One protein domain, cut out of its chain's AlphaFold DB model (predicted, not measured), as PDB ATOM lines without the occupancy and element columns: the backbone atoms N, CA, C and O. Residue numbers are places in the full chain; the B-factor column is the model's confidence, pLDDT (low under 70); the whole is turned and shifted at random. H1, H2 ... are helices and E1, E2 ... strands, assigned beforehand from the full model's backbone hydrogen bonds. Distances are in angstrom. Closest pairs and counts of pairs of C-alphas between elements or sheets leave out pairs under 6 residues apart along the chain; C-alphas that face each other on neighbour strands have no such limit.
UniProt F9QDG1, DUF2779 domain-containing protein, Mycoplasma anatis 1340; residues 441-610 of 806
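AT A GLANCE: This is residues 441 to 610 of the 806 residues of the protein "DUF2779 domain-containing protein" of Mycoplasma anatis 1340 (UniProt F9QDG1). A twisted five-stranded sheet has H1, H2 and H5 packed on one face, and long H2 runs on past the sheet; H3 folds back beside its far end and H4 crosses it. H1, H2 and H5 make an up-and-down bundle, each running against the one before it. The printed part has 170 residues with five named helices and five named strands, in the order E1 E2 E3 H1 E4 H2 H3 H4 H5 E5; the sheet, E3 E2 E1 E4 E5, is mixed, and so is the class, helices and strands. The whole is compact, with a radius of gyration of the C-alphas of 17.8 A, and only just elongated, spanning 61 by 40 by 23 A.

IN THESE COORDINATES: E1 is residues 447 to 457, 32.5 A long, beginning at C-alpha 447 (-42.867, -27.943, 110.845). E2, residues 471 to 482, measures 32.3 A and bends by 57 degrees at residue 474. E3 is residues 485 to 493, 24.6 A; E4 is 516 to 521 and E5 is 606 to 608, ending at C-alpha 608 (-30.939, -16.859, 111.332). H1 is residues 501 to 511. H2, residues 524 to 553, is 43.6 A long and ends at C-alpha 553 (-55.123, -9.466, 152.064). H3 is residues 559 to 566, H4 568 to 580, and H5 592 to 605, 20.0 A.

HOW THE PARTS SIT: E1, E2 and E3 form a meander, each strand the antiparallel neighbour of the one before, with N 450 and O 479 2.8 A apart and N 478 and O 490 2.8 A apart. E4 is parallel to E1, N 520 to O 449 2.7 A, and to E5, N 607 to O 519 2.8 A. H1 is on the sheet at a height of 9.1 A, along the strands. H5 stands up from the sheet at 76 degrees, on the same face. H2, the hub, touches H5 with residues 528 to 542 alone, at a shallow tilt of 8 degrees, opposite ways; the closest C-alphas, of Asn 528 and Asn 603, are 5.6 A apart. H4 touches H2 about perpendicular, at 74 degrees, the closest C-alphas being those of Ala 541 and Asp 571, 5.3 A. H2 and H3 form a helical hairpin, closest at the C-alphas of Leu 551 and Arg 559, 5.5 A. In H1, H2, H3 and H4 every O i to N i+4 pair is within hydrogen-bond range; in H5, 9 of 10 are.

THE WHOLE: The C-alphas farthest apart, of Gly 484 and Pro 557, are 60.8 A apart. The links E1 to E2 and H4 to H5 are long. The printed part has no cut, and no printed residue is under 70 in pLDDT.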
ATOM      1  N   ILE A 441     -34.088 -26.987 109.235       97.88
ATOM      2  CA  ILE A 441     -35.155 -26.937 108.222       97.88
ATOM      3  C   ILE A 441     -35.246 -28.273 107.461       97.88
ATOM      4  O   ILE A 441     -36.303 -28.631 106.955       97.88
ATOM      5  N   HIS A 442     -34.160 -29.051 107.402       97.75
ATOM      6  CA  HIS A 442     -34.089 -30.310 106.648       97.75
ATOM      7  C   HIS A 442     -34.603 -31.530 107.420       97.75
ATOM      8  O   HIS A 442     -34.516 -32.654 106.920       97.75
ATOM      9  N   ILE A 443     -35.123 -31.339 108.633       97.25
ATOM     10  CA  ILE A 443     -35.716 -32.425 109.411       97.25
ATOM     11  C   ILE A 443     -36.990 -32.904 108.708       97.25
ATOM     12  O   ILE A 443     -37.849 -32.116 108.306       97.25
ATOM     13  N   LYS A 444     -37.089 -34.221 108.540       96.44
ATOM     14  CA  LYS A 444     -38.218 -34.866 107.877       96.44
ATOM     15  C   LYS A 444     -39.496 -34.716 108.698       96.44
ATOM     16  O   LYS A 444     -39.479 -34.926 109.909       96.44
ATOM     17  N   ASP A 445     -40.598 -34.405 108.017       95.12
ATOM     18  CA  ASP A 445     -41.958 -34.316 108.566       95.12
ATOM     19  C   ASP A 445     -42.113 -33.303 109.721       95.12
ATOM     20  O   ASP A 445     -43.153 -33.261 110.376       95.12
ATOM     21  N   SER A 446     -41.115 -32.442 109.956       96.25
ATOM     22  CA  SER A 446     -41.204 -31.360 110.938       96.25
ATOM     23  C   SER A 446     -41.832 -30.105 110.347       96.25
ATOM     24  O   SER A 446     -41.722 -29.842 109.144       96.25
ATOM     25  N   VAL A 447     -42.428 -29.288 111.213       98.19
ATOM     26  CA  VAL A 447     -42.867 -27.943 110.845       98.19
ATOM     27  C   VAL A 447     -41.664 -26.996 110.856       98.19
ATOM     28  O   VAL A 447     -40.809 -27.044 111.740       98.19
ATOM     29  N   THR A 448     -41.586 -26.127 109.856       98.69
ATOM     30  CA  THR A 448     -40.737 -24.932 109.873       98.69
ATOM     31  C   THR A 448     -41.649 -23.718 109.878       98.69
ATOM     32  O   THR A 448     -42.529 -23.612 109.019       98.69
ATOM     33  N   VAL A 449     -41.457 -22.833 110.851       98.81
ATOM     34  CA  VAL A 449     -42.195 -21.573 110.981       98.81
ATOM     35  C   VAL A 449     -41.308 -20.461 110.445       98.81
ATOM     36  O   VAL A 449     -40.211 -20.274 110.949       98.81
ATOM     37  N   TRP A 450     -41.759 -19.729 109.441       98.75
ATOM     38  CA  TRP A 450     -41.082 -18.558 108.889       98.75
ATOM     39  C   TRP A 450     -41.862 -17.340 109.354       98.75
ATOM     40  O   TRP A 450     -43.074 -17.308 109.130       98.75
ATOM     41  N   TYR A 451     -41.222 -16.379 110.012       98.75
ATOM     42  CA  TYR A 451     -41.938 -15.200 110.492       98.75
ATOM     43  C   TYR A 451     -41.071 -13.953 110.520       98.75
ATOM     44  O   TYR A 451     -39.856 -14.046 110.668       98.75
ATOM     45  N   ASP A 452     -41.723 -12.805 110.394       98.12
ATOM     46  CA  ASP A 452     -41.092 -11.494 110.484       98.12
ATOM     47  C   ASP A 452     -41.997 -10.525 111.252       98.12
ATOM     48  O   ASP A 452     -43.227 -10.661 111.209       98.12
ATOM     49  N   TYR A 453     -41.387  -9.585 111.975       97.56
ATOM     50  CA  TYR A 453     -42.087  -8.601 112.797       97.56
ATOM     51  C   TYR A 453     -41.980  -7.202 112.213       97.56
ATOM     52  O   TYR A 453     -40.896  -6.745 111.872       97.56
ATOM     53  N   GLU A 454     -43.077  -6.460 112.311       95.62
ATOM     54  CA  GLU A 454     -43.067  -5.008 112.176       95.62
ATOM     55  C   GLU A 454     -43.576  -4.360 113.470       95.62
ATOM     56  O   GLU A 454     -44.411  -4.913 114.204       95.62
ATOM     57  N   GLY A 455     -43.019  -3.195 113.794       94.19
ATOM     58  CA  GLY A 455     -43.281  -2.526 115.062       94.19
ATOM     59  C   GLY A 455     -43.203  -1.012 114.978       94.19
ATOM     60  O   GLY A 455     -42.591  -0.456 114.068       94.19
ATOM     61  N   PHE A 456     -43.759  -0.338 115.981       92.38
ATOM     62  CA  PHE A 456     -43.830   1.119 116.050       92.38
ATOM     63  C   PHE A 456     -43.426   1.663 117.418       92.38
ATOM     64  O   PHE A 456     -43.478   0.944 118.411       92.38
ATOM     65  N   SER A 457     -43.018   2.927 117.488       87.50
ATOM     66  CA  SER A 457     -42.633   3.597 118.736       87.50
ATOM     67  C   SER A 457     -43.555   4.775 119.062       87.50
ATOM     68  O   SER A 457     -44.358   5.224 118.245       87.50
ATOM     69  N   SER A 458     -43.477   5.272 120.295       85.75
ATOM     70  CA  SER A 458     -44.187   6.478 120.728       85.75
ATOM     71  C   SER A 458     -43.396   7.187 121.818       85.75
ATOM     72  O   SER A 458     -42.772   6.540 122.661       85.75
ATOM     73  N   VAL A 459     -43.470   8.520 121.848       81.25
ATOM     74  CA  VAL A 459     -42.875   9.341 122.916       81.25
ATOM     75  C   VAL A 459     -43.520   9.041 124.275       81.25
ATOM     76  O   VAL A 459     -42.891   9.203 125.318       81.25
ATOM     77  N   PHE A 460     -44.759   8.551 124.282       87.25
ATOM     78  CA  PHE A 460     -45.414   8.058 125.490       87.25
ATOM     79  C   PHE A 460     -45.293   6.535 125.594       87.25
ATOM     80  O   PHE A 460     -45.415   5.847 124.580       87.25
ATOM     81  N   PRO A 461     -45.144   5.983 126.812       90.81
ATOM     82  CA  PRO A 461     -45.261   4.548 127.042       90.81
ATOM     83  C   PRO A 461     -46.570   3.985 126.482       90.81
ATOM     84  O   PRO A 461     -47.656   4.441 126.854       90.81
ATOM     85  N   ILE A 462     -46.465   2.981 125.614       92.62
ATOM     86  CA  ILE A 462     -47.616   2.363 124.938       92.62
ATOM     87  C   ILE A 462     -48.319   1.364 125.870       92.62
ATOM     88  O   ILE A 462     -49.548   1.262 125.872       92.62
ATOM     89  N   ILE A 463     -47.543   0.661 126.702       93.69
ATOM     90  CA  ILE A 463     -47.991  -0.319 127.701       93.69
ATOM     91  C   ILE A 463     -47.193  -0.096 128.996       93.69
ATOM     92  O   ILE A 463     -46.063   0.399 128.968       93.69
ATOM     93  N   ASN A 464     -47.778  -0.452 130.143       92.56
ATOM     94  CA  ASN A 464     -47.065  -0.499 131.420       92.56
ATOM     95  C   ASN A 464     -45.780  -1.340 131.293       92.56
ATOM     96  O   ASN A 464     -45.784  -2.403 130.683       92.56
ATOM     97  N   GLY A 465     -44.675  -0.882 131.881       89.50
ATOM     98  CA  GLY A 465     -43.383  -1.574 131.783       89.50
ATOM     99  C   GLY A 465     -42.513  -1.152 130.593       89.50
ATOM    100  O   GLY A 465     -41.295  -1.338 130.628       89.50
ATOM    101  N   MET A 466     -43.098  -0.545 129.558       88.88
ATOM    102  CA  MET A 466     -42.402  -0.221 128.313       88.88
ATOM    103  C   MET A 466     -42.000   1.255 128.246       88.88
ATOM    104  O   MET A 466     -42.847   2.141 128.288       88.88
ATOM    105  N   GLY A 467     -40.700   1.528 128.120       85.75
ATOM    106  CA  GLY A 467     -40.176   2.896 128.102       85.75
ATOM    107  C   GLY A 467     -40.613   3.756 126.908       85.75
ATOM    108  O   GLY A 467     -40.915   3.215 125.847       85.75
ATOM    109  N   PRO A 468     -40.581   5.096 127.053       84.56
ATOM    110  CA  PRO A 468     -40.710   6.035 125.937       84.56
ATOM    111  C   PRO A 468     -39.758   5.730 124.777       84.56
ATOM    112  O   PRO A 468     -38.634   5.275 125.006       84.56
ATOM    113  N   ASN A 469     -40.200   6.013 123.551       83.00
ATOM    114  CA  ASN A 469     -39.504   5.794 122.276       83.00
ATOM    115  C   ASN A 469     -39.076   4.344 122.011       83.00
ATOM    116  O   ASN A 469     -38.409   4.073 121.017       83.00
ATOM    117  N   ARG A 470     -39.458   3.387 122.865       85.12
ATOM    118  CA  ARG A 470     -39.232   1.976 122.571       85.12
ATOM    119  C   ARG A 470     -40.244   1.503 121.541       85.12
ATOM    120  O   ARG A 470     -41.412   1.879 121.585       85.12
ATOM    121  N   GLN A 471     -39.774   0.666 120.629       89.00
ATOM    122  CA  GLN A 471     -40.605   0.057 119.604       89.00
ATOM    123  C   GLN A 471     -41.337  -1.167 120.168       89.00
ATOM    124  O   GLN A 471     -40.713  -2.013 120.805       89.00
ATOM    125  N   ILE A 472     -42.645  -1.251 119.940       93.94
ATOM    126  CA  ILE A 472     -43.501  -2.400 120.242       93.94
ATOM    127  C   ILE A 472     -43.854  -3.082 118.927       93.94
ATOM    128  O   ILE A 472     -44.122  -2.404 117.935       93.94
ATOM    129  N   ILE A 473     -43.873  -4.412 118.905       97.06
ATOM    130  CA  ILE A 473     -44.381  -5.131 117.737       97.06
ATOM    131  C   ILE A 473     -45.901  -4.957 117.653       97.06
ATOM    132  O   ILE A 473     -46.604  -5.024 118.661       97.06
ATOM    133  N   ASN A 474     -46.415  -4.719 116.455       97.25
ATOM    134  CA  ASN A 474     -47.859  -4.659 116.207       97.25
ATOM    135  C   ASN A 474     -48.275  -5.517 115.019       97.25
ATOM    136  O   ASN A 474     -49.465  -5.631 114.738       97.25
ATOM    137  N   GLN A 475     -47.314  -6.089 114.308       97.56
ATOM    138  CA  GLN A 475     -47.566  -6.861 113.114       97.56
ATOM    139  C   GLN A 475     -46.623  -8.057 113.051       97.56
ATOM    140  O   GLN A 475     -45.447  -7.950 113.399       97.56
ATOM    141  N   VAL A 476     -47.151  -9.186 112.581       98.38
ATOM    142  CA  VAL A 476     -46.368 -10.377 112.251       98.38
ATOM    143  C   VAL A 476     -46.952 -11.043 111.012       98.38
ATOM    144  O   VAL A 476     -48.174 -11.160 110.878       98.38
ATOM    145  N   SER A 477     -46.087 -11.516 110.125       98.56
ATOM    146  CA  SER A 477     -46.474 -12.448 109.061       98.56
ATOM    147  C   SER A 477     -45.847 -13.798 109.329       98.56
ATOM    148  O   SER A 477     -44.708 -13.871 109.784       98.56
ATOM    149  N   ILE A 478     -46.603 -14.870 109.107       98.75
ATOM    150  CA  ILE A 478     -46.204 -16.224 109.478       98.75
ATOM    151  C   ILE A 478     -46.588 -17.181 108.359       98.75
ATOM    152  O   ILE A 478     -47.763 -17.358 108.032       98.75
ATOM    153  N   ILE A 479     -45.594 -17.882 107.828       98.75
ATOM    154  CA  ILE A 479     -45.790 -19.010 106.923       98.75
ATOM    155  C   ILE A 479     -45.302 -20.262 107.642       98.75
ATOM    156  O   ILE A 479     -44.186 -20.293 108.151       98.75
ATOM    157  N   LYS A 480     -46.107 -21.329 107.668       98.69
ATOM    158  CA  LYS A 480     -45.632 -22.651 108.105       98.69
ATOM    159  C   LYS A 480     -45.460 -23.556 106.905       98.69
ATOM    160  O   LYS A 480     -46.336 -23.634 106.036       98.69
ATOM    161  N   THR A 481     -44.354 -24.283 106.887       98.50
ATOM    162  CA  THR A 481     -44.071 -25.295 105.872       98.50
ATOM    163  C   THR A 481     -43.803 -26.650 106.508       98.50
ATOM    164  O   THR A 481     -43.193 -26.721 107.570       98.50
ATOM    165  N   SER A 482     -44.183 -27.723 105.820       97.56
ATOM    166  CA  SER A 482     -43.736 -29.085 106.121       97.56
ATOM    167  C   SER A 482     -43.173 -29.705 104.848       97.56
ATOM    168  O   SER A 482     -43.801 -29.628 103.788       97.56
ATOM    169  N   ASN A 483     -41.960 -30.259 104.933       95.38
ATOM    170  CA  ASN A 483     -41.226 -30.818 103.794       95.38
ATOM    171  C   ASN A 483     -41.189 -29.873 102.568       95.38
ATOM    172  O   ASN A 483     -41.466 -30.278 101.437       95.38
ATOM    173  N   GLY A 484     -40.947 -28.581 102.815       93.69
ATOM    174  CA  GLY A 484     -40.877 -27.541 101.783       93.69
ATOM    175  C   GLY A 484     -42.213 -27.118 101.167       93.69
ATOM    176  O   GLY A 484     -42.224 -26.319 100.233       93.69
ATOM    177  N   LYS A 485     -43.350 -27.623 101.661       97.06
ATOM    178  CA  LYS A 485     -44.688 -27.221 101.200       97.06
ATOM    179  C   LYS A 485     -45.354 -26.309 102.220       97.06
ATOM    180  O   LYS A 485     -45.408 -26.655 103.398       97.06
ATOM    181  N   LYS A 486     -45.898 -25.176 101.765       97.69
ATOM    182  CA  LYS A 486     -46.723 -24.266 102.577       97.69
ATOM    183  C   LYS A 486     -47.977 -25.003 103.060       97.69
ATOM    184  O   LYS A 486     -48.749 -25.494 102.241       97.69
ATOM    185  N   ILE A 487     -48.146 -25.092 104.378       97.88
ATOM    186  CA  ILE A 487     -49.306 -25.719 105.035       97.88
ATOM    187  C   ILE A 487     -50.200 -24.692 105.736       97.88
ATOM    188  O   ILE A 487     -51.373 -24.966 105.964       97.88
ATOM    189  N   TRP A 488     -49.663 -23.512 106.061       97.62
ATOM    190  CA  TRP A 488     -50.409 -22.438 106.713       97.62
ATOM    191  C   TRP A 488     -49.812 -21.064 106.395       97.62
ATOM    192  O   TRP A 488     -48.621 -20.956 106.088       97.62
ATOM    193  N   ASN A 489     -50.659 -20.037 106.453       97.69
ATOM    194  CA  ASN A 489     -50.322 -18.632 106.253       97.69
ATOM    195  C   ASN A 489     -51.204 -17.770 107.147       97.69
ATOM    196  O   ASN A 489     -52.426 -17.940 107.106       97.69
ATOM    197  N   THR A 490     -50.623 -16.829 107.875       97.75
ATOM    198  CA  THR A 490     -51.390 -15.790 108.558       97.75
ATOM    199  C   THR A 490     -50.587 -14.499 108.626       97.75
ATOM    200  O   THR A 490     -49.387 -14.531 108.883       97.75
ATOM    201  N   ASN A 491     -51.263 -13.372 108.415       98.19
ATOM    202  CA  ASN A 491     -50.691 -12.039 108.561       98.19
ATOM    203  C   ASN A 491     -51.570 -11.272 109.546       98.19
ATOM    204  O   ASN A 491     -52.750 -11.020 109.273       98.19
ATOM    205  N   LEU A 492     -51.002 -10.923 110.694       97.94
ATOM    206  CA  LEU A 492     -51.701 -10.234 111.771       97.94
ATOM    207  C   LEU A 492     -51.202  -8.799 111.841       97.94
ATOM    208  O   LEU A 492     -49.999  -8.552 111.844       97.94
ATOM    209  N   VAL A 493     -52.139  -7.860 111.925       97.88
ATOM    210  CA  VAL A 493     -51.869  -6.444 112.177       97.88
ATOM    211  C   VAL A 493     -52.800  -6.017 113.299       97.88
ATOM    212  O   VAL A 493     -54.018  -5.960 113.122       97.88
ATOM    213  N   ILE A 494     -52.222  -5.751 114.461       97.56
ATOM    214  CA  ILE A 494     -52.926  -5.248 115.634       97.56
ATOM    215  C   ILE A 494     -53.170  -3.752 115.451       97.56
ATOM    216  O   ILE A 494     -52.287  -2.997 115.036       97.56
ATOM    217  N   ASP A 495     -54.382  -3.310 115.784       96.94
ATOM    218  CA  ASP A 495     -54.736  -1.896 115.780       96.94
ATOM    219  C   ASP A 495     -53.938  -1.138 116.853       96.94
ATOM    220  O   ASP A 495     -54.234  -1.193 118.051       96.94
ATOM    221  N   THR A 496     -52.943  -0.372 116.411       95.31
ATOM    222  CA  THR A 496     -52.006   0.338 117.291       95.31
ATOM    223  C   THR A 496     -52.676   1.381 118.180       95.31
ATOM    224  O   THR A 496     -52.149   1.723 119.240       95.31
ATOM    225  N   LYS A 497     -53.874   1.858 117.816       92.81
ATOM    226  CA  LYS A 497     -54.670   2.781 118.640       92.81
ATOM    227  C   LYS A 497     -55.184   2.125 119.924       92.81
ATOM    228  O   LYS A 497     -55.440   2.824 120.904       92.81
ATOM    229  N   LYS A 498     -55.376   0.804 119.919       92.81
ATOM    230  CA  LYS A 498     -55.998   0.046 121.018       92.81
ATOM    231  C   LYS A 498     -55.111  -1.061 121.578       92.81
ATOM    232  O   LYS A 498     -55.592  -1.805 122.422       92.81
ATOM    233  N   ILE A 499     -53.851  -1.126 121.154       95.81
ATOM    234  CA  ILE A 499     -52.926  -2.190 121.533       95.81
ATOM    235  C   ILE A 499     -52.810  -2.361 123.061       95.81
ATOM    236  O   ILE A 499     -52.710  -1.390 123.834       95.81
ATOM    237  N   LYS A 500     -52.838  -3.622 123.481       96.31
ATOM    238  CA  LYS A 500     -52.729  -4.124 124.853       96.31
ATOM    239  C   LYS A 500     -51.665  -5.218 124.928       96.31
ATOM    240  O   LYS A 500     -51.230  -5.764 123.920       96.31
ATOM    241  N   LEU A 501     -51.269  -5.572 126.152       97.38
ATOM    242  CA  LEU A 501     -50.272  -6.621 126.373       97.38
ATOM    243  C   LEU A 501     -50.769  -7.993 125.897       97.38
ATOM    244  O   LEU A 501     -49.980  -8.772 125.374       97.38
ATOM    245  N   ILE A 502     -52.074  -8.263 126.016       97.75
ATOM    246  CA  ILE A 502     -52.679  -9.516 125.550       97.75
ATOM    247  C   ILE A 502     -52.532  -9.713 124.035       97.75
ATOM    248  O   ILE A 502     -52.360 -10.844 123.587       97.75
ATOM    249  N   ASP A 503     -52.533  -8.625 123.259       97.81
ATOM    250  CA  ASP A 503     -52.388  -8.692 121.804       97.81
ATOM    251  C   ASP A 503     -50.988  -9.207 121.437       97.81
ATOM    252  O   ASP A 503     -50.831  -9.985 120.503       97.81
ATOM    253  N   LEU A 504     -49.963  -8.851 122.224       98.00
ATOM    254  CA  LEU A 504     -48.599  -9.360 122.030       98.00
ATOM    255  C   LEU A 504     -48.501 -10.866 122.315       98.00
ATOM    256  O   LEU A 504     -47.725 -11.563 121.663       98.00
ATOM    257  N   ILE A 505     -49.301 -11.378 123.260       98.06
ATOM    258  CA  ILE A 505     -49.411 -12.822 123.529       98.06
ATOM    259  C   ILE A 505     -49.987 -13.534 122.316       98.06
ATOM    260  O   ILE A 505     -49.458 -14.564 121.912       98.06
ATOM    261  N   GLU A 506     -51.027 -12.968 121.701       97.12
ATOM    262  CA  GLU A 506     -51.637 -13.532 120.499       97.12
ATOM    263  C   GLU A 506     -50.637 -13.626 119.336       97.12
ATOM    264  O   GLU A 506     -50.617 -14.640 118.631       97.12
ATOM    265  N   LEU A 507     -49.756 -12.633 119.162       98.00
ATOM    266  CA  LEU A 507     -48.691 -12.704 118.153       98.00
ATOM    267  C   LEU A 507     -47.755 -13.899 118.408       98.00
ATOM    268  O   LEU A 507     -47.503 -14.690 117.496       98.00
ATOM    269  N   ILE A 508     -47.302 -14.081 119.654       98.38
ATOM    270  CA  ILE A 508     -46.430 -15.201 120.050       98.38
ATOM    271  C   ILE A 508     -47.138 -16.553 119.890       98.38
ATOM    272  O   ILE A 508     -46.535 -17.506 119.394       98.38
ATOM    273  N   GLU A 509     -48.415 -16.644 120.262       97.81
ATOM    274  CA  GLU A 509     -49.230 -17.857 120.116       97.81
ATOM    275  C   GLU A 509     -49.370 -18.291 118.656       97.81
ATOM    276  O   GLU A 509     -49.321 -19.485 118.364       97.81
ATOM    277  N   ASN A 510     -49.506 -17.337 117.733       97.75
ATOM    278  CA  ASN A 510     -49.595 -17.639 116.308       97.75
ATOM    279  C   ASN A 510     -48.251 -18.103 115.724       97.75
ATOM    280  O   ASN A 510     -48.236 -18.954 114.829       97.75
ATOM    281  N   ILE A 511     -47.128 -17.575 116.226       98.44
ATOM    282  CA  ILE A 511     -45.787 -18.031 115.825       98.44
ATOM    283  C   ILE A 511     -45.548 -19.447 116.343       98.44
ATOM    284  O   ILE A 511     -45.065 -20.304 115.601       98.44
ATOM    285  N   TYR A 512     -45.884 -19.697 117.607       98.38
ATOM    286  CA  TYR A 512     -45.590 -20.951 118.276       98.38
ATOM    287  C   TYR A 512     -46.202 -22.167 117.560       98.38
ATOM    288  O   TYR A 512     -47.364 -22.198 117.145       98.38
ATOM    289  N   ASP A 513     -45.395 -23.216 117.435       97.69
ATOM    290  CA  ASP A 513     -45.830 -24.533 116.997       97.69
ATOM    291  C   ASP A 513     -45.009 -25.605 117.717       97.69
ATOM    292  O   ASP A 513     -43.788 -25.678 117.576       97.69
ATOM    293  N   ILE A 514     -45.679 -26.460 118.490       95.50
ATOM    294  CA  ILE A 514     -45.016 -27.520 119.265       95.50
ATOM    295  C   ILE A 514     -44.265 -28.526 118.375       95.50
ATOM    296  O   ILE A 514     -43.304 -29.152 118.824       95.50
ATOM    297  N   ASN A 515     -44.684 -28.677 117.114       95.12
ATOM    298  CA  ASN A 515     -44.065 -29.591 116.155       95.12
ATOM    299  C   ASN A 515     -42.983 -28.905 115.306       95.12
ATOM    300  O   ASN A 515     -42.434 -29.533 114.390       95.12
ATOM    301  N   ALA A 516     -42.678 -27.631 115.575       97.00
ATOM    302  CA  ALA A 516     -41.634 -26.929 114.856       97.00
ATOM    303  C   ALA A 516     -40.243 -27.359 115.316       97.00
ATOM    304  O   ALA A 516     -39.898 -27.340 116.497       97.00
ATOM    305  N   SER A 517     -39.408 -27.711 114.345       95.88
ATOM    306  CA  SER A 517     -37.977 -27.931 114.560       95.88
ATOM    307  C   SER A 517     -37.153 -26.664 114.319       95.88
ATOM    308  O   SER A 517     -36.013 -26.574 114.784       95.88
ATOM    309  N   ALA A 518     -37.715 -25.703 113.584       98.06
ATOM    310  CA  ALA A 518     -37.050 -24.486 113.152       98.06
ATOM    311  C   ALA A 518     -38.030 -23.308 113.098       98.06
ATOM    312  O   ALA A 518     -39.129 -23.425 112.551       98.06
ATOM    313  N   TYR A 519     -37.571 -22.171 113.616       98.75
ATOM    314  CA  TYR A 519     -38.208 -20.865 113.482       98.75
ATOM    315  C   TYR A 519     -37.265 -19.976 112.670       98.75
ATOM    316  O   TYR A 519     -36.165 -19.687 113.114       98.75
ATOM    317  N   VAL A 520     -37.616 -19.622 111.445       98.75
ATOM    318  CA  VAL A 520     -36.707 -18.966 110.505       98.75
ATOM    319  C   VAL A 520     -37.008 -17.480 110.445       98.75
ATOM    320  O   VAL A 520     -38.152 -17.093 110.202       98.75
ATOM    321  N   VAL A 521     -35.959 -16.688 110.649       98.50
ATOM    322  CA  VAL A 521     -35.966 -15.222 110.620       98.50
ATOM    323  C   VAL A 521     -34.718 -14.716 109.881       98.50
ATOM    324  O   VAL A 521     -33.796 -15.497 109.605       98.50
ATOM    325  N   PHE A 522     -34.659 -13.419 109.567       95.81
ATOM    326  CA  PHE A 522     -33.487 -12.800 108.932       95.81
ATOM    327  C   PHE A 522     -32.657 -11.940 109.903       95.81
ATOM    328  O   PHE A 522     -31.553 -11.521 109.554       95.81
ATOM    329  N   ASN A 523     -33.143 -11.680 111.122       92.81
ATOM    330  CA  ASN A 523     -32.376 -10.985 112.154       92.81
ATOM    331  C   ASN A 523     -32.641 -11.573 113.547       92.81
ATOM    332  O   ASN A 523     -33.235 -10.954 114.419       92.81
ATOM    333  N   LYS A 524     -32.114 -12.765 113.837       95.25
ATOM    334  CA  LYS A 524     -32.419 -13.480 115.091       95.25
ATOM    335  C   LYS A 524     -32.232 -12.643 116.354       95.25
ATOM    336  O   LYS A 524     -32.939 -12.872 117.334       95.25
ATOM    337  N   THR A 525     -31.279 -11.712 116.365       93.06
ATOM    338  CA  THR A 525     -31.066 -10.820 117.506       93.06
ATOM    339  C   THR A 525     -32.283  -9.941 117.790       93.06
ATOM    340  O   THR A 525     -32.683  -9.881 118.950       93.06
ATOM    341  N   TYR A 526     -32.880  -9.303 116.781       93.56
ATOM    342  CA  TYR A 526     -34.048  -8.441 116.978       93.56
ATOM    343  C   TYR A 526     -35.282  -9.267 117.368       93.56
ATOM    344  O   TYR A 526     -35.893  -9.003 118.403       93.56
ATOM    345  N   GLU A 527     -35.590 -10.330 116.631       96.25
ATOM    346  CA  GLU A 527     -36.823 -11.107 116.786       96.25
ATOM    347  C   GLU A 527     -36.843 -11.826 118.140       96.25
ATOM    348  O   GLU A 527     -37.820 -11.738 118.889       96.25
ATOM    349  N   ASN A 528     -35.723 -12.453 118.528       97.50
ATOM    350  CA  ASN A 528     -35.619 -13.082 119.842       97.50
ATOM    351  C   ASN A 528     -35.640 -12.047 120.977       97.50
ATOM    352  O   ASN A 528     -36.190 -12.344 122.039       97.50
ATOM    353  N   TYR A 529     -35.052 -10.859 120.776       96.12
ATOM    354  CA  TYR A 529     -35.103  -9.780 121.764       96.12
ATOM    355  C   TYR A 529     -36.540  -9.300 121.984       96.12
ATOM    356  O   TYR A 529     -36.953  -9.178 123.135       96.12
ATOM    357  N   ARG A 530     -37.329  -9.119 120.915       96.38
ATOM    358  CA  ARG A 530     -38.759  -8.775 121.015       96.38
ATOM    359  C   ARG A 530     -39.554  -9.845 121.750       96.38
ATOM    360  O   ARG A 530     -40.321  -9.504 122.646       96.38
ATOM    361  N   ASN A 531     -39.314 -11.123 121.456       97.94
ATOM    362  CA  ASN A 531     -39.956 -12.219 122.185       97.94
ATOM    363  C   ASN A 531     -39.624 -12.153 123.687       97.94
ATOM    364  O   ASN A 531     -40.523 -12.200 124.525       97.94
ATOM    365  N   SER A 532     -38.347 -11.991 124.045       97.06
ATOM    366  CA  SER A 532     -37.927 -11.881 125.447       97.06
ATOM    367  C   SER A 532     -38.483 -10.635 126.147       97.06
ATOM    368  O   SER A 532     -38.915 -10.738 127.292       97.06
ATOM    369  N   GLU A 533     -38.547  -9.489 125.464       95.38
ATOM    370  CA  GLU A 533     -39.147  -8.260 126.002       95.38
ATOM    371  C   GLU A 533     -40.635  -8.463 126.336       95.38
ATOM    372  O   GLU A 533     -41.094  -8.011 127.385       95.38
ATOM    373  N   ILE A 534     -41.381  -9.206 125.509       97.50
ATOM    374  CA  ILE A 534     -42.783  -9.555 125.792       97.50
ATOM    375  C   ILE A 534     -42.884 -10.446 127.038       97.50
ATOM    376  O   ILE A 534     -43.722 -10.172 127.898       97.50
ATOM    377  N   SER A 535     -42.013 -11.455 127.185       97.19
ATOM    378  CA  SER A 535     -41.959 -12.288 128.405       97.19
ATOM    379  C   SER A 535     -41.741 -11.437 129.662       97.19
ATOM    380  O   SER A 535     -42.452 -11.578 130.662       97.19
ATOM    381  N   ASP A 536     -40.807 -10.484 129.590       95.44
ATOM    382  CA  ASP A 536     -40.493  -9.582 130.698       95.44
ATOM    383  C   ASP A 536     -41.679  -8.677 131.069       95.44
ATOM    384  O   ASP A 536     -41.901  -8.408 132.255       95.44
ATOM    385  N   LEU A 537     -42.450  -8.201 130.084       95.94
ATOM    386  CA  LEU A 537     -43.665  -7.411 130.318       95.94
ATOM    387  C   LEU A 537     -44.753  -8.243 131.009       95.94
ATOM    388  O   LEU A 537     -45.350  -7.773 131.980       95.94
ATOM    389  N   VAL A 538     -44.962  -9.490 130.570       97.75
ATOM    390  CA  VAL A 538     -45.905 -10.439 131.193       97.75
ATOM    391  C   VAL A 538     -45.544 -10.690 132.649       97.75
ATOM    392  O   VAL A 538     -46.387 -10.539 133.539       97.75
ATOM    393  N   TYR A 539     -44.277 -11.018 132.907       96.62
ATOM    394  CA  TYR A 539     -43.776 -11.233 134.259       96.62
ATOM    395  C   TYR A 539     -44.004 -10.001 135.146       96.62
ATOM    396  O   TYR A 539     -44.493 -10.123 136.272       96.62
ATOM    397  N   GLN A 540     -43.691  -8.805 134.641       94.44
ATOM    398  CA  GLN A 540     -43.868  -7.563 135.393       94.44
ATOM    399  C   GLN A 540     -45.335  -7.275 135.724       94.44
ATOM    400  O   GLN A 540     -45.612  -6.877 136.857       94.44
ATOM    401  N   ALA A 541     -46.255  -7.477 134.778       96.31
ATOM    402  CA  ALA A 541     -47.686  -7.277 135.003       96.31
ATOM    403  C   ALA A 541     -48.212  -8.228 136.092       96.31
ATOM    404  O   ALA A 541     -48.802  -7.773 137.072       96.31
ATOM    405  N   ILE A 542     -47.887  -9.525 136.001       97.00
ATOM    406  CA  ILE A 542     -48.284 -10.524 137.007       97.00
ATOM    407  C   ILE A 542     -47.721 -10.167 138.389       97.00
ATOM    408  O   ILE A 542     -48.467 -10.122 139.366       97.00
ATOM    409  N   LYS A 543     -46.432  -9.810 138.492       95.56
ATOM    410  CA  LYS A 543     -45.822  -9.433 139.781       95.56
ATOM    411  C   LYS A 543     -46.404  -8.174 140.408       95.56
ATOM    412  O   LYS A 543     -46.385  -8.044 141.634       95.56
ATOM    413  N   LYS A 544     -46.912  -7.242 139.606       94.38
ATOM    414  CA  LYS A 544     -47.629  -6.074 140.121       94.38
ATOM    415  C   LYS A 544     -48.993  -6.460 140.688       94.38
ATOM    416  O   LYS A 544     -49.321  -5.992 141.779       94.38
ATOM    417  N   VAL A 545     -49.741  -7.316 139.992       96.62
ATOM    418  CA  VAL A 545     -51.057  -7.795 140.445       96.62
ATOM    419  C   VAL A 545     -50.927  -8.638 141.716       96.62
ATOM    420  O   VAL A 545     -51.555  -8.290 142.711       96.62
ATOM    421  N   GLU A 546     -50.013  -9.615 141.757       95.75
ATOM    422  CA  GLU A 546     -49.741 -10.422 142.965       95.75
ATOM    423  C   GLU A 546     -49.416  -9.537 144.183       95.75
ATOM    424  O   GLU A 546     -49.909  -9.743 145.291       95.75
ATOM    425  N   LYS A 547     -48.579  -8.507 143.987       95.62
ATOM    426  CA  LYS A 547     -48.226  -7.573 145.063       95.62
ATOM    427  C   LYS A 547     -49.435  -6.767 145.542       95.62
ATOM    428  O   LYS A 547     -49.525  -6.457 146.728       95.62
ATOM    429  N   TYR A 548     -50.330  -6.380 144.639       96.25
ATOM    430  CA  TYR A 548     -51.553  -5.668 145.003       96.25
ATOM    431  C   TYR A 548     -52.522  -6.558 145.783       96.25
ATOM    432  O   TYR A 548     -53.071  -6.107 146.788       96.25
ATOM    433  N   GLU A 549     -52.678  -7.819 145.379       95.88
ATOM    434  CA  GLU A 549     -53.491  -8.809 146.095       95.88
ATOM    435  C   GLU A 549     -52.972  -9.020 147.522       95.88
ATOM    436  O   GLU A 549     -53.740  -8.886 148.472       95.88
ATOM    437  N   GLN A 550     -51.655  -9.182 147.697       96.06
ATOM    438  CA  GLN A 550     -51.023  -9.273 149.023       96.06
ATOM    439  C   GLN A 550     -51.321  -8.052 149.908       96.06
ATOM    440  O   GLN A 550     -51.605  -8.197 151.097       96.06
ATOM    441  N   LEU A 551     -51.272  -6.839 149.342       96.00
ATOM    442  CA  LEU A 551     -51.610  -5.608 150.070       96.00
ATOM    443  C   LEU A 551     -53.098  -5.544 150.443       96.00
ATOM    444  O   LEU A 551     -53.447  -4.928 151.451       96.00
ATOM    445  N   CYS A 552     -53.977  -6.145 149.638       94.94
ATOM    446  CA  CYS A 552     -55.400  -6.246 149.949       94.94
ATOM    447  C   CYS A 552     -55.651  -7.252 151.078       94.94
ATOM    448  O   CYS A 552     -56.370  -6.919 152.018       94.94
ATOM    449  N   GLU A 553     -55.019  -8.427 151.029       96.12
ATOM    450  CA  GLU A 553     -55.123  -9.466 152.064       96.12
ATOM    451  C   GLU A 553     -54.620  -8.991 153.429       96.12
ATOM    452  O   GLU A 553     -55.220  -9.300 154.457       96.12
ATOM    453  N   SER A 554     -53.538  -8.207 153.453       95.38
ATOM    454  CA  SER A 554     -52.995  -7.644 154.692       95.38
ATOM    455  C   SER A 554     -53.691  -6.353 155.143       95.38
ATOM    456  O   SER A 554     -53.197  -5.697 156.060       95.38
ATOM    457  N   GLU A 555     -54.760  -5.935 154.456       94.69
ATOM    458  CA  GLU A 555     -55.455  -4.654 154.645       94.69
ATOM    459  C   GLU A 555     -54.512  -3.432 154.676       94.69
ATOM    460  O   GLU A 555     -54.795  -2.425 155.331       94.69
ATOM    461  N   ASP A 556     -53.403  -3.474 153.930       94.88
ATOM    462  CA  ASP A 556     -52.388  -2.422 153.968       94.88
ATOM    463  C   ASP A 556     -52.990  -1.092 153.472       94.88
ATOM    464  O   ASP A 556     -53.615  -1.055 152.399       94.88
ATOM    465  N   PRO A 557     -52.819   0.021 154.208       93.88
ATOM    466  CA  PRO A 557     -53.367   1.318 153.813       93.88
ATOM    467  C   PRO A 557     -52.794   1.834 152.482       93.88
ATOM    468  O   PRO A 557     -53.434   2.644 151.812       93.88
ATOM    469  N   ARG A 558     -51.624   1.344 152.055       94.06
ATOM    470  CA  ARG A 558     -50.958   1.742 150.804       94.06
ATOM    471  C   ARG A 558     -51.564   1.097 149.557       94.06
ATOM    472  O   ARG A 558     -51.171   1.470 148.456       94.06
ATOM    473  N   ARG A 559     -52.502   0.144 149.677       93.81
ATOM    474  CA  ARG A 559     -53.075  -0.573 148.516       93.81
ATOM    475  C   ARG A 559     -53.694   0.368 147.476       93.81
ATOM    476  O   ARG A 559     -53.474   0.183 146.284       93.81
ATOM    477  N   HIS A 560     -54.407   1.404 147.926       92.62
ATOM    478  CA  HIS A 560     -55.059   2.373 147.041       92.62
ATOM    479  C   HIS A 560     -54.032   3.227 146.295       92.62
ATOM    480  O   HIS A 560     -54.127   3.389 145.084       92.62
ATOM    481  N   GLU A 561     -53.004   3.707 146.998       92.69
ATOM    482  CA  GLU A 561     -51.888   4.424 146.377       92.69
ATOM    483  C   GLU A 561     -51.155   3.532 145.366       92.69
ATOM    484  O   GLU A 561     -50.880   3.961 144.250       92.69
ATOM    485  N   PHE A 562     -50.887   2.271 145.715       92.56
ATOM    486  CA  PHE A 562     -50.216   1.327 144.823       92.56
ATOM    487  C   PHE A 562     -51.019   1.070 143.538       92.56
ATOM    488  O   PHE A 562     -50.424   1.045 142.458       92.56
ATOM    489  N   TYR A 563     -52.346   0.937 143.642       93.31
ATOM    490  CA  TYR A 563     -53.247   0.779 142.499       93.31
ATOM    491  C   TYR A 563     -53.175   1.968 141.532       93.31
ATOM    492  O   TYR A 563     -52.927   1.786 140.337       93.31
ATOM    493  N   GLU A 564     -53.321   3.184 142.063       90.50
ATOM    494  CA  GLU A 564     -53.331   4.426 141.280       90.50
ATOM    495  C   GLU A 564     -51.957   4.752 140.680       90.50
ATOM    496  O   GLU A 564     -51.840   5.096 139.499       90.50
ATOM    497  N   VAL A 565     -50.891   4.609 141.476       86.88
ATOM    498  CA  VAL A 565     -49.521   4.909 141.041       86.88
ATOM    499  C   VAL A 565     -49.090   3.971 139.922       86.88
ATOM    500  O   VAL A 565     -48.429   4.432 139.004       86.88
ATOM    501  N   ASN A 566     -49.473   2.692 139.940       87.31
ATOM    502  CA  ASN A 566     -49.033   1.737 138.917       87.31
ATOM    503  C   ASN A 566     -50.005   1.590 137.737       87.31
ATOM    504  O   ASN A 566     -49.694   0.830 136.825       87.31
ATOM    505  N   ASN A 567     -51.142   2.302 137.732       88.94
ATOM    506  CA  ASN A 567     -52.222   2.112 136.753       88.94
ATOM    507  C   ASN A 567     -52.603   0.625 136.610       88.94
ATOM    508  O   ASN A 567     -52.617   0.073 135.508       88.94
ATOM    509  N   LEU A 568     -52.876  -0.033 137.743       93.50
ATOM    510  CA  LEU A 568     -53.076  -1.489 137.782       93.50
ATOM    511  C   LEU A 568     -54.305  -1.974 137.021       93.50
ATOM    512  O   LEU A 568     -54.410  -3.167 136.778       93.50
ATOM    513  N   LYS A 569     -55.227  -1.086 136.639       95.00
ATOM    514  CA  LYS A 569     -56.414  -1.461 135.870       95.00
ATOM    515  C   LYS A 569     -56.057  -2.274 134.619       95.00
ATOM    516  O   LYS A 569     -56.643  -3.329 134.411       95.00
ATOM    517  N   ASP A 570     -55.084  -1.800 133.839       92.88
ATOM    518  CA  ASP A 570     -54.659  -2.468 132.603       92.88
ATOM    519  C   ASP A 570     -53.942  -3.799 132.900       92.88
ATOM    520  O   ASP A 570     -54.133  -4.777 132.181       92.88
ATOM    521  N   ASP A 571     -53.147  -3.854 133.978       96.56
ATOM    522  CA  ASP A 571     -52.417  -5.066 134.382       96.56
ATOM    523  C   ASP A 571     -53.376  -6.147 134.920       96.56
ATOM    524  O   ASP A 571     -53.196  -7.326 134.624       96.56
ATOM    525  N   ILE A 572     -54.418  -5.762 135.667       97.38
ATOM    526  CA  ILE A 572     -55.461  -6.672 136.173       97.38
ATOM    527  C   ILE A 572     -56.289  -7.230 135.014       97.38
ATOM    528  O   ILE A 572     -56.463  -8.443 134.931       97.38
ATOM    529  N   GLU A 573     -56.751  -6.371 134.097       97.00
ATOM    530  CA  GLU A 573     -57.486  -6.806 132.899       97.00
ATOM    531  C   GLU A 573     -56.651  -7.807 132.085       97.00
ATOM    532  O   GLU A 573     -57.147  -8.869 131.706       97.00
ATOM    533  N   PHE A 574     -55.358  -7.514 131.900       97.81
ATOM    534  CA  PHE A 574     -54.424  -8.434 131.264       97.81
ATOM    535  C   PHE A 574     -54.318  -9.774 132.009       97.81
ATOM    536  O   PHE A 574     -54.430 -10.819 131.370       97.81
ATOM    537  N   VAL A 575     -54.106  -9.776 133.331       98.25
ATOM    538  CA  VAL A 575     -53.951 -11.020 134.109       98.25
ATOM    539  C   VAL A 575     -55.214 -11.881 134.036       98.25
ATOM    540  O   VAL A 575     -55.112 -13.094 133.853       98.25
ATOM    541  N   GLU A 576     -56.402 -11.278 134.089       97.81
ATOM    542  CA  GLU A 576     -57.661 -12.004 133.906       97.81
ATOM    543  C   GLU A 576     -57.762 -12.660 132.521       97.81
ATOM    544  O   GLU A 576     -58.193 -13.809 132.404       97.81
ATOM    545  N   GLU A 577     -57.382 -11.952 131.455       98.00
ATOM    546  CA  GLU A 577     -57.366 -12.502 130.093       98.00
ATOM    547  C   GLU A 577     -56.288 -13.576 129.907       98.00
ATOM    548  O   GLU A 577     -56.530 -14.593 129.254       98.00
ATOM    549  N   PHE A 578     -55.128 -13.403 130.537       98.19
ATOM    550  CA  PHE A 578     -54.029 -14.365 130.538       98.19
ATOM    551  C   PHE A 578     -54.431 -15.686 131.218       98.19
ATOM    552  O   PHE A 578     -54.183 -16.769 130.679       98.19
ATOM    553  N   ILE A 579     -55.153 -15.600 132.340       97.81
ATOM    554  CA  ILE A 579     -55.779 -16.745 133.017       97.81
ATOM    555  C   ILE A 579     -56.824 -17.405 132.107       97.81
ATOM    556  O   ILE A 579     -56.809 -18.626 131.944       97.81
ATOM    557  N   LYS A 580     -57.698 -16.621 131.456       97.50
ATOM    558  CA  LYS A 580     -58.720 -17.140 130.520       97.50
ATOM    559  C   LYS A 580     -58.109 -17.868 129.318       97.50
ATOM    560  O   LYS A 580     -58.713 -18.822 128.832       97.50
ATOM    561  N   LYS A 581     -56.920 -17.459 128.859       96.88
ATOM    562  CA  LYS A 581     -56.143 -18.167 127.824       96.88
ATOM    563  C   LYS A 581     -55.528 -19.489 128.311       96.88
ATOM    564  O   LYS A 581     -55.036 -20.263 127.496       96.88
ATOM    565  N   GLY A 582     -55.586 -19.786 129.611       96.75
ATOM    566  CA  GLY A 582     -55.133 -21.053 130.189       96.75
ATOM    567  C   GLY A 582     -53.675 -21.058 130.655       96.75
ATOM    568  O   GLY A 582     -53.151 -22.123 131.000       96.75
ATOM    569  N   TYR A 583     -53.012 -19.898 130.715       97.56
ATOM    570  CA  TYR A 583     -51.681 -19.766 131.316       97.56
ATOM    571  C   TYR A 583     -51.780 -19.712 132.840       97.56
ATOM    572  O   TYR A 583     -51.500 -18.692 133.467       97.56
ATOM    573  N   VAL A 584     -52.209 -20.825 133.429       97.44
ATOM    574  CA  VAL A 584     -52.400 -20.968 134.873       97.44
ATOM    575  C   VAL A 584     -51.615 -22.130 135.460       97.44
ATOM    576  O   VAL A 584     -51.349 -23.098 134.750       97.44
ATOM    577  N   ASP A 585     -51.268 -22.078 136.739       96.00
ATOM    578  CA  ASP A 585     -50.703 -23.207 137.483       96.00
ATOM    579  C   ASP A 585     -51.785 -24.246 137.862       96.00
ATOM    580  O   ASP A 585     -52.934 -24.184 137.417       96.00
ATOM    581  N   GLU A 586     -51.419 -25.247 138.663       95.06
ATOM    582  CA  GLU A 586     -52.355 -26.276 139.147       95.06
ATOM    583  C   GLU A 586     -53.433 -25.720 140.096       95.06
ATOM    584  O   GLU A 586     -54.464 -26.362 140.302       95.06
ATOM    585  N   GLN A 587     -53.209 -24.536 140.667       94.81
ATOM    586  CA  GLN A 587     -54.111 -23.831 141.572       94.81
ATOM    587  C   GLN A 587     -54.925 -22.737 140.856       94.81
ATOM    588  O   GLN A 587     -55.657 -22.000 141.512       94.81
ATOM    589  N   ASN A 588     -54.858 -22.670 139.520       93.75
ATOM    590  CA  ASN A 588     -55.530 -21.675 138.683       93.75
ATOM    591  C   ASN A 588     -55.011 -20.225 138.863       93.75
ATOM    592  O   ASN A 588     -55.710 -19.276 138.505       93.75
ATOM    593  N   ASN A 589     -53.792 -20.044 139.383       94.75
ATOM    594  CA  ASN A 589     -53.107 -18.745 139.438       94.75
ATOM    595  C   ASN A 589     -52.341 -18.489 138.133       94.75
ATOM    596  O   ASN A 589     -51.930 -19.454 137.492       94.75
ATOM    597  N   PRO A 590     -52.087 -17.231 137.732       96.44
ATOM    598  CA  PRO A 590     -51.362 -16.935 136.497       96.44
ATOM    599  C   PRO A 590     -49.927 -17.497 136.512       96.44
ATOM    600  O   PRO A 590     -49.131 -17.201 137.402       96.44
ATOM    601  N   ASP A 591     -49.568 -18.261 135.479       96.88
ATOM    602  CA  ASP A 591     -48.269 -18.929 135.341       96.88
ATOM    603  C   ASP A 591     -47.492 -18.394 134.130       96.88
ATOM    604  O   ASP A 591     -47.590 -18.894 133.004       96.88
ATOM    605  N   HIS A 592     -46.663 -17.376 134.376       96.69
ATOM    606  CA  HIS A 592     -45.777 -16.816 133.352       96.69
ATOM    607  C   HIS A 592     -44.745 -17.825 132.824       96.69
ATOM    608  O   HIS A 592     -44.314 -17.689 131.682       96.69
ATOM    609  N   TYR A 593     -44.363 -18.857 133.591       97.31
ATOM    610  CA  TYR A 593     -43.380 -19.843 133.132       97.31
ATOM    611  C   TYR A 593     -43.937 -20.714 132.006       97.31
ATOM    612  O   TYR A 593     -43.172 -21.179 131.159       97.31
ATOM    613  N   LYS A 594     -45.256 -20.948 131.965       96.75
ATOM    614  CA  LYS A 594     -45.890 -21.621 130.820       96.75
ATOM    615  C   LYS A 594     -45.708 -20.816 129.543       96.75
ATOM    616  O   LYS A 594     -45.293 -21.394 128.546       96.75
ATOM    617  N   PHE A 595     -45.959 -19.511 129.585       97.88
ATOM    618  CA  PHE A 595     -45.763 -18.633 128.432       97.88
ATOM    619  C   PHE A 595     -44.278 -18.486 128.064       97.88
ATOM    620  O   PHE A 595     -43.910 -18.629 126.899       97.88
ATOM    621  N   ASP A 596     -43.397 -18.318 129.052       98.06
ATOM    622  CA  ASP A 596     -41.954 -18.214 128.820       98.06
ATOM    623  C   ASP A 596     -41.384 -19.472 128.139       98.06
ATOM    624  O   ASP A 596     -40.525 -19.372 127.266       98.06
ATOM    625  N   LYS A 597     -41.923 -20.667 128.426       98.00
ATOM    626  CA  LYS A 597     -41.547 -21.901 127.711       98.00
ATOM    627  C   LYS A 597     -41.851 -21.849 126.212       98.00
ATOM    628  O   LYS A 597     -41.082 -22.431 125.445       98.00
ATOM    629  N   LEU A 598     -42.924 -21.178 125.780       98.06
ATOM    630  CA  LEU A 598     -43.214 -20.982 124.351       98.06
ATOM    631  C   LEU A 598     -42.120 -20.112 123.723       98.06
ATOM    632  O   LEU A 598     -41.526 -20.500 122.717       98.06
ATOM    633  N   ILE A 599     -41.791 -18.989 124.366       98.19
ATOM    634  CA  ILE A 599     -40.745 -18.061 123.913       98.19
ATOM    635  C   ILE A 599     -39.374 -18.735 123.880       98.19
ATOM    636  O   ILE A 599     -38.666 -18.646 122.878       98.19
ATOM    637  N   GLN A 600     -39.003 -19.461 124.934       98.12
ATOM    638  CA  GLN A 600     -37.760 -20.225 124.972       98.12
ATOM    639  C   GLN A 600     -37.723 -21.272 123.857       98.12
ATOM    640  O   GLN A 600     -36.683 -21.457 123.225       98.12
ATOM    641  N   HIS A 601     -38.839 -21.954 123.588       97.94
ATOM    642  CA  HIS A 601     -38.913 -22.927 122.507       97.94
ATOM    643  C   HIS A 601     -38.704 -22.278 121.131       97.94
ATOM    644  O   HIS A 601     -37.916 -22.816 120.348       97.94
ATOM    645  N   ILE A 602     -39.332 -21.125 120.866       98.56
ATOM    646  CA  ILE A 602     -39.106 -20.325 119.651       98.56
ATOM    647  C   ILE A 602     -37.624 -19.933 119.574       98.56
ATOM    648  O   ILE A 602     -36.907 -20.399 118.689       98.56
ATOM    649  N   ASN A 603     -37.129 -19.185 120.564       98.31
ATOM    650  CA  ASN A 603     -35.793 -18.583 120.565       98.31
ATOM    651  C   ASN A 603     -34.652 -19.615 120.448       98.31
ATOM    652  O   ASN A 603     -33.663 -19.374 119.742       98.31
ATOM    653  N   ASN A 604     -34.784 -20.776 121.107       96.94
ATOM    654  CA  ASN A 604     -33.796 -21.866 121.062       96.94
ATOM    655  C   ASN A 604     -33.806 -22.623 119.722       96.94
ATOM    656  O   ASN A 604     -32.816 -23.269 119.349       96.94
ATOM    657  N   ASN A 605     -34.909 -22.541 118.979       97.19
ATOM    658  CA  ASN A 605     -35.056 -23.137 117.656       97.19
ATOM    659  C   ASN A 605     -35.011 -22.111 116.517       97.19
ATOM    660  O   ASN A 605     -35.138 -22.509 115.359       97.19
ATOM    661  N   THR A 606     -34.724 -20.839 116.820       98.44
ATOM    662  CA  THR A 606     -34.546 -19.801 115.807       98.44
ATOM    663  C   THR A 606     -33.293 -20.035 114.955       98.44
ATOM    664  O   THR A 606     -32.175 -20.120 115.490       98.44
ATOM    665  N   VAL A 607     -33.488 -20.101 113.639       98.19
ATOM    666  CA  VAL A 607     -32.481 -20.125 112.574       98.19
ATOM    667  C   VAL A 607     -32.398 -18.726 111.971       98.19
ATOM    668  O   VAL A 607     -33.404 -18.201 111.505       98.19
ATOM    669  N   ASP A 608     -31.202 -18.145 111.973       97.88
ATOM    670  CA  ASP A 608     -30.939 -16.859 111.332       97.88
ATOM    671  C   ASP A 608     -30.408 -17.087 109.911       97.88
ATOM    672  O   ASP A 608     -29.311 -17.623 109.732       97.88
ATOM    673  N   LEU A 609     -31.169 -16.702 108.886       97.38
ATOM    674  CA  LEU A 609     -30.697 -16.809 107.503       97.38
ATOM    675  C   LEU A 609     -29.591 -15.807 107.173       97.38
ATOM    676  O   LEU A 609     -28.765 -16.096 106.300       97.38
ATOM    677  N   ALA A 610     -29.532 -14.662 107.858       95.69
ATOM    678  CA  ALA A 610     -28.477 -13.688 107.619       95.69
ATOM    679  C   ALA A 610     -27.102 -14.255 107.975       95.69
ATOM    680  O   ALA A 610     -26.129 -13.900 107.312       95.69
TER     681      ALA A 610